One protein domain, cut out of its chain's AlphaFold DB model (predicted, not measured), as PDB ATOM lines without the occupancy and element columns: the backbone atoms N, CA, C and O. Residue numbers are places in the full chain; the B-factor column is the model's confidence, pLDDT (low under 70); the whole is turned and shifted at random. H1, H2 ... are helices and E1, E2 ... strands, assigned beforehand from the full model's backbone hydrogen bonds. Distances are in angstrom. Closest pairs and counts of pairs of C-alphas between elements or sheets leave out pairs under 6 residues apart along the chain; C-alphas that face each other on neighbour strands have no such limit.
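This is residues 44 to 75 and 82 to 146 of the 146 residues of an uncharacterized protein of Syntrophus sp. PtaU1.Bin005 (UniProt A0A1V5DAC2). A small parallel sheet of three strands forms the core, with H3 over one face and H4 over the other, and short H1 packed on H4 beside the sheet. From this body an arm sticks out, residues 58 to 75, which holds H2. The printed part has 97 residues, with four named helices and three named strands in the order H1 H2 E1 H3 E2 H4 E3; the class is mixed, helices and strands, and the sheet runs E2 E1 E3. The whole is only just loose, close to compact, with a radius of gyration of the C-alphas of 15.2 A, and spans 43 by 35 by 21 A.

In the sheet, E1, residues 85 to 91, is the inner strand, and E2, residues 109 to 115, and E3, residues 142 to 145, are the edge strands. E2 and E1 are parallel, at 26 degrees, with N 88 and O 111 within hydrogen-bond range at 2.8 A. E1 and E3 are parallel, at 20 degrees, with N 144 and O 87 within range at 2.8 A. H4, residues 127 to 137, is on the sheet at a height of 9.3 A, over E1 and along the strands, at 23 degrees to E1 on the local plane; its closest C-alphas to E1 are those of Ala 135 and Leu 87, 6.4 A apart. H3, residues 98 to 105, is on the opposite face at a height of 9.4 A, over E1 and, only just, over E2, with 3 of its C-alphas falling on E2; it runs along the strands, at 20 degrees to E1 on the local plane. Its closest C-alphas to E2 are those of Ala 104 and Val 110, 6.9 A apart. E1, H3, E2 form a strand-helix-strand unit, two parallel neighbour strands with a helix between them in the chain, and its crossover is right-handed. E2, H4, E3 form a split unit, with E1 between its strands in the sheet, also with a right-handed crossover. H1, residues 50 to 54, touches H4, with the closest C-alphas, those of Asp 52 and Ala 128, 5.0 A apart, and only grazes the sheet. H2, residues 64 to 72, is not on the sheet and is apart from H1, H3 and H4. In H1, H2, H3 and H4 every O i to N i+4 pair is within hydrogen-bond range.

E1 is 19.4 A long from first to last C-alpha, beginning at (271.378, 259.561, 401.225), and E2 is 18.5 A. E3 is 10.0 A, with C-alpha 145 at (275.687, 266.856, 412.282). H4 is 15.3 A, H2 12.1 A, H3 10.3 A and H1 5.8 A, with C-alpha 50 at (272.818, 275.161, 417.048).

The C-alphas of Gln 65 and Gln 98, the two farthest apart, are 43.4 A apart. Residues 76 to 81 are not printed, and C-alphas 75 and 82 across this cut are 21.8 A apart. The link from E2 to H4, 11 residues, is long. The mean pLDDT of the printed part is 84.0; residues 44 to 46, 58 to 59, 74 to 75 and 119 to 125 are under 70.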
ATOM      1  N   TYR A  44     292.198 275.354 415.319       52.28
ATOM      2  CA  TYR A  44     290.808 275.290 415.767       52.28
ATOM      3  C   TYR A  44     290.059 276.547 415.307       52.28
ATOM      4  O   TYR A  44     290.351 277.658 415.744       52.28
ATOM      5  N   LYS A  45     289.113 276.372 414.379       60.31
ATOM      6  CA  LYS A  45     288.336 277.462 413.759       60.31
ATOM      7  C   LYS A  45     286.934 277.639 414.373       60.31
ATOM      8  O   LYS A  45     286.118 278.373 413.821       60.31
ATOM      9  N   GLY A  46     286.692 277.010 415.525       69.69
ATOM     10  CA  GLY A  46     285.399 276.980 416.208       69.69
ATOM     11  C   GLY A  46     284.491 275.849 415.724       69.69
ATOM     12  O   GLY A  46     284.770 275.202 414.717       69.69
ATOM     13  N   GLU A  47     283.410 275.634 416.464       77.94
ATOM     14  CA  GLU A  47     282.360 274.645 416.202       77.94
ATOM     15  C   GLU A  47     281.129 275.306 415.581       77.94
ATOM     16  O   GLU A  47     280.944 276.521 415.687       77.94
ATOM     17  N   LEU A  48     280.288 274.504 414.930       81.25
ATOM     18  CA  LEU A  48     278.956 274.939 414.530       81.25
ATOM     19  C   LEU A  48     278.102 275.157 415.779       81.25
ATOM     20  O   LEU A  48     278.010 274.267 416.624       81.25
ATOM     21  N   SER A  49     277.448 276.312 415.871       79.75
ATOM     22  CA  SER A  49     276.398 276.520 416.869       79.75
ATOM     23  C   SER A  49     275.089 275.851 416.436       79.75
ATOM     24  O   SER A  49     274.865 275.568 415.255       79.75
ATOM     25  N   GLU A  50     274.158 275.663 417.367       74.94
ATOM     26  CA  GLU A  50     272.818 275.161 417.048       74.94
ATOM     27  C   GLU A  50     272.080 276.101 416.084       74.94
ATOM     28  O   GLU A  50     271.286 275.651 415.258       74.94
ATOM     29  N   PHE A  51     272.381 277.400 416.132       77.62
ATOM     30  CA  PHE A  51     271.856 278.405 415.206       77.62
ATOM     31  C   PHE A  51     272.386 278.204 413.782       77.62
ATOM     32  O   PHE A  51     271.631 278.347 412.816       77.62
ATOM     33  N   ASP A  52     273.649 277.797 413.640       78.81
ATOM     34  CA  ASP A  52     274.263 277.481 412.347       78.81
ATOM     35  C   ASP A  52     273.659 276.223 411.716       78.81
ATOM     36  O   ASP A  52     273.566 276.132 410.494       78.81
ATOM     37  N   VAL A  53     273.206 275.265 412.525       84.62
ATOM     38  CA  VAL A  53     272.595 274.021 412.032       84.62
ATOM     39  C   VAL A  53     271.097 274.205 411.777       84.62
ATOM     40  O   VAL A  53     270.593 273.923 410.686       84.62
ATOM     41  N   LEU A  54     270.366 274.721 412.766       83.44
ATOM     42  CA  LEU A  54     268.911 274.861 412.713       83.44
ATOM     43  C   LEU A  54     268.474 276.080 411.895       83.44
ATOM     44  O   LEU A  54     267.353 276.106 411.389       83.44
ATOM     45  N   GLY A  55     269.358 277.051 411.660       79.31
ATOM     46  CA  GLY A  55     269.035 278.287 410.942       79.31
ATOM     47  C   GLY A  55     268.113 279.216 411.725       79.31
ATOM     48  O   GLY A  55     267.377 279.990 411.113       79.31
ATOM     49  N   ILE A  56     268.122 279.108 413.055       76.44
ATOM     50  CA  ILE A  56     267.407 280.018 413.947       76.44
ATOM     51  C   ILE A  56     268.264 281.275 414.097       76.44
ATOM     52  O   ILE A  56     269.449 281.188 414.400       76.44
ATOM     53  N   ASP A  57     267.672 282.441 413.867       75.62
ATOM     54  CA  ASP A  57     268.344 283.721 414.073       75.62
ATOM     55  C   ASP A  57     268.144 284.172 415.525       75.62
ATOM     56  O   ASP A  57     267.049 284.591 415.896       75.62
ATOM     57  N   ALA A  58     269.193 284.069 416.346       65.25
ATOM     58  CA  ALA A  58     269.155 284.443 417.762       65.25
ATOM     59  C   ALA A  58     268.911 285.949 417.996       65.25
ATOM     60  O   ALA A  58     268.518 286.337 419.093       65.25
ATOM     61  N   GLY A  59     269.158 286.797 416.989       69.88
ATOM     62  CA  GLY A  59     268.931 288.243 417.063       69.88
ATOM     63  C   GLY A  59     267.527 288.672 416.633       69.88
ATOM     64  O   GLY A  59     267.167 289.837 416.809       69.88
ATOM     65  N   LYS A  60     266.734 287.758 416.065       79.06
ATOM     66  CA  LYS A  60     265.351 288.025 415.676       79.06
ATOM     67  C   LYS A  60     264.448 287.890 416.903       79.06
ATOM     68  O   LYS A  60     264.503 286.887 417.605       79.06
ATOM     69  N   GLU A  61     263.581 288.873 417.129       83.25
ATOM     70  CA  GLU A  61     262.514 288.751 418.123       83.25
ATOM     71  C   GLU A  61     261.601 287.570 417.747       83.25
ATOM     72  O   GLU A  61     261.081 287.505 416.629       83.25
ATOM     73  N   ILE A  62     261.464 286.608 418.663       83.81
ATOM     74  CA  ILE A  62     260.611 285.427 418.500       83.81
ATOM     75  C   ILE A  62     259.306 285.699 419.244       83.81
ATOM     76  O   ILE A  62     259.319 285.911 420.455       83.81
ATOM     77  N   THR A  63     258.187 285.676 418.525       91.00
ATOM     78  CA  THR A  63     256.853 285.884 419.105       91.00
ATOM     79  C   THR A  63     256.173 284.557 419.461       91.00
ATOM     80  O   THR A  63     256.492 283.507 418.900       91.00
ATOM     81  N   GLU A  64     255.173 284.590 420.347       92.56
ATOM     82  CA  GLU A  64     254.325 283.418 420.636       92.56
ATOM     83  C   GLU A  64     253.633 282.886 419.370       92.56
ATOM     84  O   GLU A  64     253.478 281.678 419.186       92.56
ATOM     85  N   GLN A  65     253.263 283.778 418.447       90.81
ATOM     86  CA  GLN A  65     252.689 283.411 417.155       90.81
ATOM     87  C   GLN A  65     253.678 282.608 416.297       90.81
ATOM     88  O   GLN A  65     253.262 281.635 415.667       90.81
ATOM     89  N   ASP A  66     254.967 282.964 416.296       87.25
ATOM     90  CA  ASP A  66     256.006 282.211 415.581       87.25
ATOM     91  C   ASP A  66     256.155 280.791 416.150       87.25
ATOM     92  O   ASP A  66     256.236 279.818 415.393       87.25
ATOM     93  N   ILE A  67     256.139 280.657 417.481       87.12
ATOM     94  CA  ILE A  67     256.228 279.361 418.172       87.12
ATOM     95  C   ILE A  67     255.013 278.496 417.833       87.12
ATOM     96  O   ILE A  67     255.167 277.332 417.455       87.12
ATOM     97  N   LEU A  68     253.802 279.055 417.920       90.00
ATOM     98  CA  LEU A  68     252.562 278.344 417.603       90.00
ATOM     99  C   LEU A  68     252.510 277.923 416.134       90.00
ATOM    100  O   LEU A  68     252.111 276.794 415.841       90.00
ATOM    101  N   ALA A  69     252.951 278.783 415.214       88.31
ATOM    102  CA  ALA A  69     253.038 278.454 413.796       88.31
ATOM    103  C   ALA A  69     254.013 277.291 413.550       88.31
ATOM    104  O   ALA A  69     253.663 276.338 412.852       88.31
ATOM    105  N   ALA A  70     255.194 277.315 414.174       85.19
ATOM    106  CA  ALA A  70     256.177 276.238 414.069       85.19
ATOM    107  C   ALA A  70     255.691 274.924 414.709       85.19
ATOM    108  O   ALA A  70     255.890 273.852 414.142       85.19
ATOM    109  N   ALA A  71     255.014 274.990 415.858       84.81
ATOM    110  CA  ALA A  71     254.470 273.820 416.550       84.81
ATOM    111  C   ALA A  71     253.290 273.176 415.802       84.81
ATOM    112  O   ALA A  71     253.082 271.963 415.903       84.81
ATOM    113  N   SER A  72     252.527 273.992 415.067       85.12
ATOM    114  CA  SER A  72     251.365 273.571 414.274       85.12
ATOM    115  C   SER A  72     251.736 273.133 412.858       85.12
ATOM    116  O   SER A  72     250.949 272.444 412.207       85.12
ATOM    117  N   ALA A  73     252.925 273.505 412.371       79.94
ATOM    118  CA  ALA A  73     253.464 272.978 411.127       79.94
ATOM    119  C   ALA A  73     253.576 271.451 411.242       79.94
ATOM    120  O   ALA A  73     254.097 270.921 412.225       79.94
ATOM    121  N   GLY A  74     253.021 270.733 410.261       68.44
ATOM    122  CA  GLY A  74     252.876 269.280 410.308       68.44
ATOM    123  C   GLY A  74     254.166 268.583 410.742       68.44
ATOM    124  O   GLY A  74     255.218 268.750 410.125       68.44
ATOM    125  N   LYS A  75     254.081 267.789 411.815       68.31
ATOM    126  CA  LYS A  75     255.214 267.027 412.346       68.31
ATOM    127  C   LYS A  75     255.557 265.903 411.374       68.31
ATOM    128  O   LYS A  75     255.037 264.794 411.490       68.31
ATOM    129  N   LYS A  82     267.821 252.385 405.660       94.62
ATOM    130  CA  LYS A  82     269.020 251.865 404.999       94.62
ATOM    131  C   LYS A  82     268.971 252.205 403.503       94.62
ATOM    132  O   LYS A  82     267.948 251.976 402.864       94.62
ATOM    133  N   GLY A  83     270.073 252.718 402.967       94.12
ATOM    134  CA  GLY A  83     270.207 253.181 401.586       94.12
ATOM    135  C   GLY A  83     269.826 254.646 401.371       94.12
ATOM    136  O   GLY A  83     270.085 255.168 400.291       94.12
ATOM    137  N   ASP A  84     269.262 255.327 402.375       96.00
ATOM    138  CA  ASP A  84     269.010 256.765 402.278       96.00
ATOM    139  C   ASP A  84     270.323 257.529 402.077       96.00
ATOM    140  O   ASP A  84     271.370 257.148 402.605       96.00
ATOM    141  N   SER A  85     270.252 258.634 401.335       96.38
ATOM    142  CA  SER A  85     271.378 259.561 401.225       96.38
ATOM    143  C   SER A  85     271.387 260.529 402.403       96.38
ATOM    144  O   SER A  85     270.339 261.076 402.764       96.38
ATOM    145  N   ILE A  86     272.565 260.741 402.990       96.69
ATOM    146  CA  ILE A  86     272.778 261.680 404.091       96.69
ATOM    147  C   ILE A  86     273.940 262.621 403.790       96.69
ATOM    148  O   ILE A  86     274.936 262.230 403.180       96.69
ATOM    149  N   LEU A  87     273.819 263.856 404.265       96.12
ATOM    150  CA  LEU A  87     274.918 264.808 404.317       96.12
ATOM    151  C   LEU A  87     275.525 264.727 405.716       96.12
ATOM    152  O   LEU A  87     274.879 265.124 406.684       96.12
ATOM    153  N   LEU A  88     276.726 264.167 405.819       95.38
ATOM    154  CA  LEU A  88     277.458 263.962 407.062       95.38
ATOM    155  C   LEU A  88     278.407 265.132 407.319       95.38
ATOM    156  O   LEU A  88     279.207 265.507 406.457       95.38
ATOM    157  N   ILE A  89     278.319 265.700 408.516       93.38
ATOM    158  CA  ILE A  89     279.066 266.890 408.912       93.38
ATOM    159  C   ILE A  89     279.574 266.686 410.328       93.38
ATOM    160  O   ILE A  89     278.804 266.337 411.217       93.38
ATOM    161  N   GLN A  90     280.858 266.951 410.526       91.38
ATOM    162  CA  GLN A  90     281.470 266.976 411.844       91.38
ATOM    163  C   GLN A  90     281.768 268.419 412.230       91.38
ATOM    164  O   GLN A  90     282.517 269.111 411.533       91.38
ATOM    165  N   SER A  91     281.200 268.862 413.343       88.00
ATOM    166  CA  SER A  91     281.431 270.191 413.892       88.00
ATOM    167  C   SER A  91     282.921 270.429 414.153       88.00
ATOM    168  O   SER A  91     283.628 269.589 414.709       88.00
ATOM    169  N   GLY A  92     283.430 271.574 413.698       83.19
ATOM    170  CA  GLY A  92     284.832 271.959 413.868       83.19
ATOM    171  C   GLY A  92     285.832 271.236 412.957       83.19
ATOM    172  O   GLY A  92     287.027 271.542 413.012       83.19
ATOM    173  N   ALA A  93     285.378 270.340 412.073       84.44
ATOM    174  CA  ALA A  93     286.232 269.627 411.126       84.44
ATOM    175  C   ALA A  93     285.853 269.926 409.667       84.44
ATOM    176  O   ALA A  93     284.685 270.048 409.304       84.44
ATOM    177  N   MET A  94     286.860 270.062 408.793       84.69
ATOM    178  CA  MET A  94     286.607 270.291 407.360       84.69
ATOM    179  C   MET A  94     286.040 269.054 406.659       84.69
ATOM    180  O   MET A  94     285.332 269.186 405.666       84.69
ATOM    181  N   ILE A  95     286.383 267.868 407.154       87.19
ATOM    182  CA  ILE A  95     285.899 266.576 406.676       87.19
ATOM    183  C   ILE A  95     285.612 265.737 407.928       87.19
ATOM    184  O   ILE A  95     286.429 265.797 408.853       87.19
ATOM    185  N   PRO A  96     284.492 264.995 407.968       90.88
ATOM    186  CA  PRO A  96     284.206 264.054 409.042       90.88
ATOM    187  C   PRO A  96     285.316 263.020 409.232       90.88
ATOM    188  O   PRO A  96     286.014 262.647 408.286       90.88
ATOM    189  N   ASP A  97     285.470 262.533 410.457       89.88
ATOM    190  CA  ASP A  97     286.428 261.487 410.768       89.88
ATOM    191  C   ASP A  97     286.101 260.187 410.017       89.88
ATOM    192  O   ASP A  97     284.963 259.897 409.613       89.88
ATOM    193  N   GLN A  98     287.154 259.409 409.775       90.06
ATOM    194  CA  GLN A  98     287.063 258.205 408.959       90.06
ATOM    195  C   GLN A  98     286.209 257.125 409.629       90.06
ATOM    196  O   GLN A  98     285.514 256.392 408.926       90.06
ATOM    197  N   ASP A  99     286.226 257.041 410.959       90.81
ATOM    198  CA  ASP A  99     285.495 256.017 411.702       90.81
ATOM    199  C   ASP A  99     283.981 256.234 411.579       90.81
ATOM    200  O   ASP A  99     283.237 255.291 411.283       90.81
ATOM    201  N   MET A 100     283.520 257.479 411.722       92.44
ATOM    202  CA  MET A 100     282.124 257.855 411.515       92.44
ATOM    203  C   MET A 100     281.710 257.675 410.055       92.44
ATOM    204  O   MET A 100     280.665 257.079 409.790       92.44
ATOM    205  N   THR A 101     282.535 258.132 409.109       93.31
ATOM    206  CA  THR A 101     282.245 258.014 407.670       93.31
ATOM    207  C   THR A 101     282.093 256.549 407.265       93.31
ATOM    208  O   THR A 101     281.043 256.153 406.758       93.31
ATOM    209  N   ALA A 102     283.073 255.707 407.608       94.56
ATOM    210  CA  ALA A 102     283.032 254.275 407.332       94.56
ATOM    211  C   ALA A 102     281.863 253.585 408.048       94.56
ATOM    212  O   ALA A 102     281.305 252.608 407.545       94.56
ATOM    213  N   SER A 103     281.470 254.070 409.230       95.06
ATOM    214  CA  SER A 103     280.313 253.541 409.946       95.06
ATOM    215  C   SER A 103     278.991 253.870 409.260       95.06
ATOM    216  O   SER A 103     278.143 252.985 409.117       95.06
ATOM    217  N   ALA A 104     278.832 255.115 408.814       95.38
ATOM    218  CA  ALA A 104     277.642 255.598 408.133       95.38
ATOM    219  C   ALA A 104     277.477 254.963 406.744       95.38
ATOM    220  O   ALA A 104     276.375 254.528 406.405       95.38
ATOM    221  N   GLU A 105     278.564 254.808 405.983       96.38
ATOM    222  CA  GLU A 105     278.566 254.207 404.639       96.38
ATOM    223  C   GLU A 105     278.089 252.745 404.617       96.38
ATOM    224  O   GLU A 105     277.573 252.266 403.607       96.38
ATOM    225  N   ARG A 106     278.169 252.021 405.745       97.00
ATOM    226  CA  ARG A 106     277.591 250.665 405.856       97.00
ATOM    227  C   ARG A 106     276.070 250.644 405.700       97.00
ATOM    228  O   ARG A 106     275.495 249.597 405.380       97.00
ATOM    229  N   TYR A 107     275.411 251.765 405.980       96.56
ATOM    230  CA  TYR A 107     273.956 251.858 406.037       96.56
ATOM    231  C   TYR A 107     273.378 252.909 405.093       96.56
ATOM    232  O   TYR A 107     272.227 252.749 404.694       96.56
ATOM    233  N   PHE A 108     274.134 253.939 404.724       97.06
ATOM    234  CA  PHE A 108     273.646 255.118 404.008       97.06
ATOM    235  C   PHE A 108     274.570 255.481 402.846       97.06
ATOM    236  O   PHE A 108     275.754 255.157 402.858       97.06
ATOM    237  N   SER A 109     274.033 256.191 401.856       96.12
ATOM    238  CA  SER A 109     274.855 256.872 400.855       96.12
ATOM    239  C   SER A 109     275.347 258.187 401.459       96.12
ATOM    240  O   SER A 109     274.544 259.072 401.759       96.12
ATOM    241  N   VAL A 110     276.649 258.304 401.713       95.69
ATOM    242  CA  VAL A 110     277.215 259.439 402.453       95.69
ATOM    243  C   VAL A 110     277.794 260.468 401.488       95.69
ATOM    244  O   VAL A 110     278.622 260.158 400.639       95.69
ATOM    245  N   SER A 111     277.376 261.720 401.644       95.00
ATOM    246  CA  SER A 111     278.102 262.890 401.142       95.00
ATOM    247  C   SER A 111     278.605 263.700 402.326       95.00
ATOM    248  O   SER A 111     277.961 263.725 403.369       95.00
ATOM    249  N   VAL A 112     279.740 264.378 402.177       93.25
ATOM    250  CA  VAL A 112     280.367 265.127 403.273       93.25
ATOM    251  C   VAL A 112     280.310 266.632 403.032       93.25
ATOM    252  O   VAL A 112     280.381 267.093 401.892       93.25
ATOM    253  N   PHE A 113     280.210 267.406 404.112       91.12
ATOM    254  CA  PHE A 113     280.331 268.865 404.076       91.12
ATOM    255  C   PHE A 113     281.183 269.366 405.247       91.12
ATOM    256  O   PHE A 113     281.252 268.728 406.296       91.12
ATOM    257  N   THR A 114     281.845 270.513 405.065       88.50
ATOM    258  CA  THR A 114     282.708 271.109 406.097       88.50
ATOM    259  C   THR A 114     281.884 271.588 407.279       88.50
ATOM    260  O   THR A 114     281.026 272.441 407.085       88.50
ATOM    261  N   GLY A 115     282.185 271.129 408.493       87.19
ATOM    262  CA  GLY A 115     281.604 271.647 409.736       87.19
ATOM    263  C   GLY A 115     282.432 272.751 410.392       87.19
ATOM    264  O   GLY A 115     282.232 273.073 411.557       87.19
ATOM    265  N   VAL A 116     283.376 273.347 409.660       84.31
ATOM    266  CA  VAL A 116     284.047 274.575 410.096       84.31
ATOM    267  C   VAL A 116     283.189 275.791 409.720       84.31
ATOM    268  O   VAL A 116     282.936 275.984 408.525       84.31
ATOM    269  N   PRO A 117     282.775 276.633 410.686       76.00
ATOM    270  CA  PRO A 117     282.011 277.848 410.408       76.00
ATOM    271  C   PRO A 117     282.842 278.883 409.625       76.00
ATOM    272  O   PRO A 117     284.043 279.052 409.859       76.00
ATOM    273  N   ASP A 118     282.207 279.615 408.702       71.56
ATOM    274  CA  ASP A 118     282.852 280.719 407.969       71.56
ATOM    275  C   ASP A 118     282.888 281.979 408.854       71.56
ATOM    276  O   ASP A 118     282.064 282.882 408.738       71.56
ATOM    277  N   GLN A 119     283.860 282.032 409.770       61.22
ATOM    278  CA  GLN A 119     284.064 283.128 410.736       61.22
ATOM    279  C   GLN A 119     284.432 284.483 410.081       61.22
ATOM    280  O   GLN A 119     284.598 285.484 410.777       61.22
ATOM    281  N   GLY A 120     284.632 284.530 408.755       52.81
ATOM    282  CA  GLY A 120     285.252 285.665 408.060       52.81
ATOM    283  C   GLY A 120     284.339 286.464 407.136       52.81
ATOM    284  O   GLY A 120     284.703 287.576 406.743       52.81
ATOM    285  N   LYS A 121     283.161 285.950 406.767       52.16
ATOM    286  CA  LYS A 121     282.282 286.642 405.820       52.16
ATOM    287  C   LYS A 121     281.068 287.207 406.534       52.16
ATOM    288  O   LYS A 121     280.159 286.484 406.916       52.16
ATOM    289  N   LYS A 122     281.009 288.541 406.598       42.97
ATOM    290  CA  LYS A 122     279.794 289.344 406.845       42.97
ATOM    291  C   LYS A 122     278.747 289.168 405.729       42.97
ATOM    292  O   LYS A 122     278.148 290.129 405.257       42.97
ATOM    293  N   THR A 123     278.576 287.960 405.216       42.81
ATOM    294  CA  THR A 123     277.503 287.631 404.295       42.81
ATOM    295  C   THR A 123     276.339 287.152 405.135       42.81
ATOM    296  O   THR A 123     276.437 286.123 405.790       42.81
ATOM    297  N   ASN A 124     275.226 287.877 405.059       48.62
ATOM    298  CA  ASN A 124     273.921 287.585 405.672       48.62
ATOM    299  C   ASN A 124     273.313 286.211 405.279       48.62
ATOM    300  O   ASN A 124     272.133 285.942 405.512       48.62
ATOM    301  N   ALA A 125     274.086 285.342 404.626       55.50
ATOM    302  CA  ALA A 125     273.742 283.957 404.396       55.50
ATOM    303  C   ALA A 125     274.097 283.169 405.661       55.50
ATOM    304  O   ALA A 125     275.247 282.794 405.860       55.50
ATOM    305  N   SER A 126     273.089 282.928 406.505       75.12
ATOM    306  CA  SER A 126     273.168 281.939 407.586       75.12
ATOM    307  C   SER A 126     273.823 280.666 407.041       75.12
ATOM    308  O   SER A 126     273.387 280.154 406.005       75.12
ATOM    309  N   TYR A 127     274.873 280.172 407.700       79.69
ATOM    310  CA  TYR A 127     275.575 278.937 407.331       79.69
ATOM    311  C   TYR A 127     274.585 277.775 407.109       79.69
ATOM    312  O   TYR A 127     274.697 277.013 406.148       79.69
ATOM    313  N   ALA A 128     273.500 277.760 407.884       84.12
ATOM    314  CA  ALA A 128     272.373 276.849 407.752       84.12
ATOM    315  C   ALA A 128     271.715 276.854 406.356       84.12
ATOM    316  O   ALA A 128     271.185 275.834 405.909       84.12
ATOM    317  N   LYS A 129     271.698 277.992 405.652       87.44
ATOM    318  CA  LYS A 129     271.198 278.099 404.269       87.44
ATOM    319  C   LYS A 129     272.185 277.505 403.272       87.44
ATOM    320  O   LYS A 129     271.751 276.832 402.344       87.44
ATOM    321  N   ALA A 130     273.487 277.723 403.466       86.38
ATOM    322  CA  ALA A 130     274.520 277.131 402.616       86.38
ATOM    323  C   ALA A 130     274.510 275.600 402.727       86.38
ATOM    324  O   ALA A 130     274.522 274.906 401.715       86.38
ATOM    325  N   LEU A 131     274.375 275.090 403.950       87.50
ATOM    326  CA  LEU A 131     274.228 273.672 404.262       87.50
ATOM    327  C   LEU A 131     272.983 273.057 403.601       87.50
ATOM    328  O   LEU A 131     273.080 272.030 402.930       87.50
ATOM    329  N   ARG A 132     271.824 273.723 403.695       89.75
ATOM    330  CA  ARG A 132     270.597 273.278 403.009       89.75
ATOM    331  C   ARG A 132     270.713 273.339 401.488       89.75
ATOM    332  O   ARG A 132     270.211 272.443 400.819       89.75
ATOM    333  N   LEU A 133     271.372 274.361 400.938       91.00
ATOM    334  CA  LEU A 133     271.607 274.480 399.499       91.00
ATOM    335  C   LEU A 133     272.525 273.362 398.988       91.00
ATOM    336  O   LEU A 133     272.233 272.772 397.953       91.00
ATOM    337  N   ALA A 134     273.595 273.051 399.722       89.94
ATOM    338  CA  ALA A 134     274.501 271.955 399.391       89.94
ATOM    339  C   ALA A 134     273.771 270.603 399.410       89.94
ATOM    340  O   ALA A 134     273.883 269.836 398.457       89.94
ATOM    341  N   ALA A 135     272.966 270.349 400.448       93.06
ATOM    342  CA  ALA A 135     272.148 269.144 400.542       93.06
ATOM    343  C   ALA A 135     271.140 269.048 399.382       93.06
ATOM    344  O   ALA A 135     271.096 268.038 398.681       93.06
ATOM    345  N   ALA A 136     270.399 270.128 399.111       93.94
ATOM    346  CA  ALA A 136     269.414 270.176 398.032       93.94
ATOM    347  C   ALA A 136     270.046 269.980 396.644       93.94
ATOM    348  O   ALA A 136     269.502 269.241 395.827       93.94
ATOM    349  N   GLY A 137     271.213 270.582 396.386       92.31
ATOM    350  CA  GLY A 137     271.956 270.403 395.134       92.31
ATOM    351  C   GLY A 137     272.429 268.964 394.902       92.31
ATOM    352  O   GLY A 137     272.561 268.546 393.756       92.31
ATOM    353  N   ALA A 138     272.626 268.197 395.977       90.62
ATOM    354  CA  ALA A 138     272.958 266.776 395.932       90.62
ATOM    355  C   ALA A 138     271.722 265.849 395.987       90.62
ATOM    356  O   ALA A 138     271.878 264.631 395.992       90.62
ATOM    357  N   GLY A 139     270.499 266.392 396.052       93.56
ATOM    358  CA  GLY A 139     269.274 265.599 396.226       93.56
ATOM    359  C   GLY A 139     269.167 264.924 397.601       93.56
ATOM    360  O   GLY A 139     268.507 263.896 397.741       93.56
ATOM    361  N   ILE A 140     269.837 265.476 398.614       95.31
ATOM    362  CA  ILE A 140     269.900 264.937 399.970       95.31
ATOM    363  C   ILE A 140     268.926 265.697 400.868       95.31
ATOM    364  O   ILE A 140     269.032 266.906 401.052       95.31
ATOM    365  N   GLU A 141     268.004 264.966 401.487       92.00
ATOM    366  CA  GLU A 141     266.988 265.543 402.380       92.00
ATOM    367  C   GLU A 141     267.386 265.497 403.862       92.00
ATOM    368  O   GLU A 141     266.765 266.154 404.698       92.00
ATOM    369  N   LYS A 142     268.395 264.691 404.208       93.62
ATOM    370  CA  LYS A 142     268.750 264.360 405.591       93.62
ATOM    371  C   LYS A 142     270.176 264.802 405.875       93.62
ATOM    372  O   LYS A 142     271.108 264.391 405.189       93.62
ATOM    373  N   ILE A 143     270.335 265.633 406.895       94.00
ATOM    374  CA  ILE A 143     271.627 266.182 407.297       94.00
ATOM    375  C   ILE A 143     271.921 265.673 408.703       94.00
ATOM    376  O   ILE A 143     271.106 265.857 409.607       94.00
ATOM    377  N   LEU A 144     273.056 264.999 408.864       93.69
ATOM    378  CA  LEU A 144     273.551 264.507 410.143       93.69
ATOM    379  C   LEU A 144     274.746 265.366 410.554       93.69
ATOM    380  O   LEU A 144     275.760 265.386 409.856       93.69
ATOM    381  N   VAL A 145     274.616 266.054 411.683       92.25
ATOM    382  CA  VAL A 145     275.687 266.856 412.282       92.25
ATOM    383  C   VAL A 145     276.037 266.250 413.636       92.25
ATOM    384  O   VAL A 145     275.120 265.931 414.397       92.25
ATOM    385  N   TYR A 146     277.328 266.073 413.914       89.00
ATOM    386  CA  TYR A 146     277.852 265.580 415.192       89.00
ATOM    387  C   TYR A 146     279.089 266.355 415.648       89.00
ATOM    388  O   TYR A 146     279.687 267.065 414.804       89.00
TER     389      TYR A 146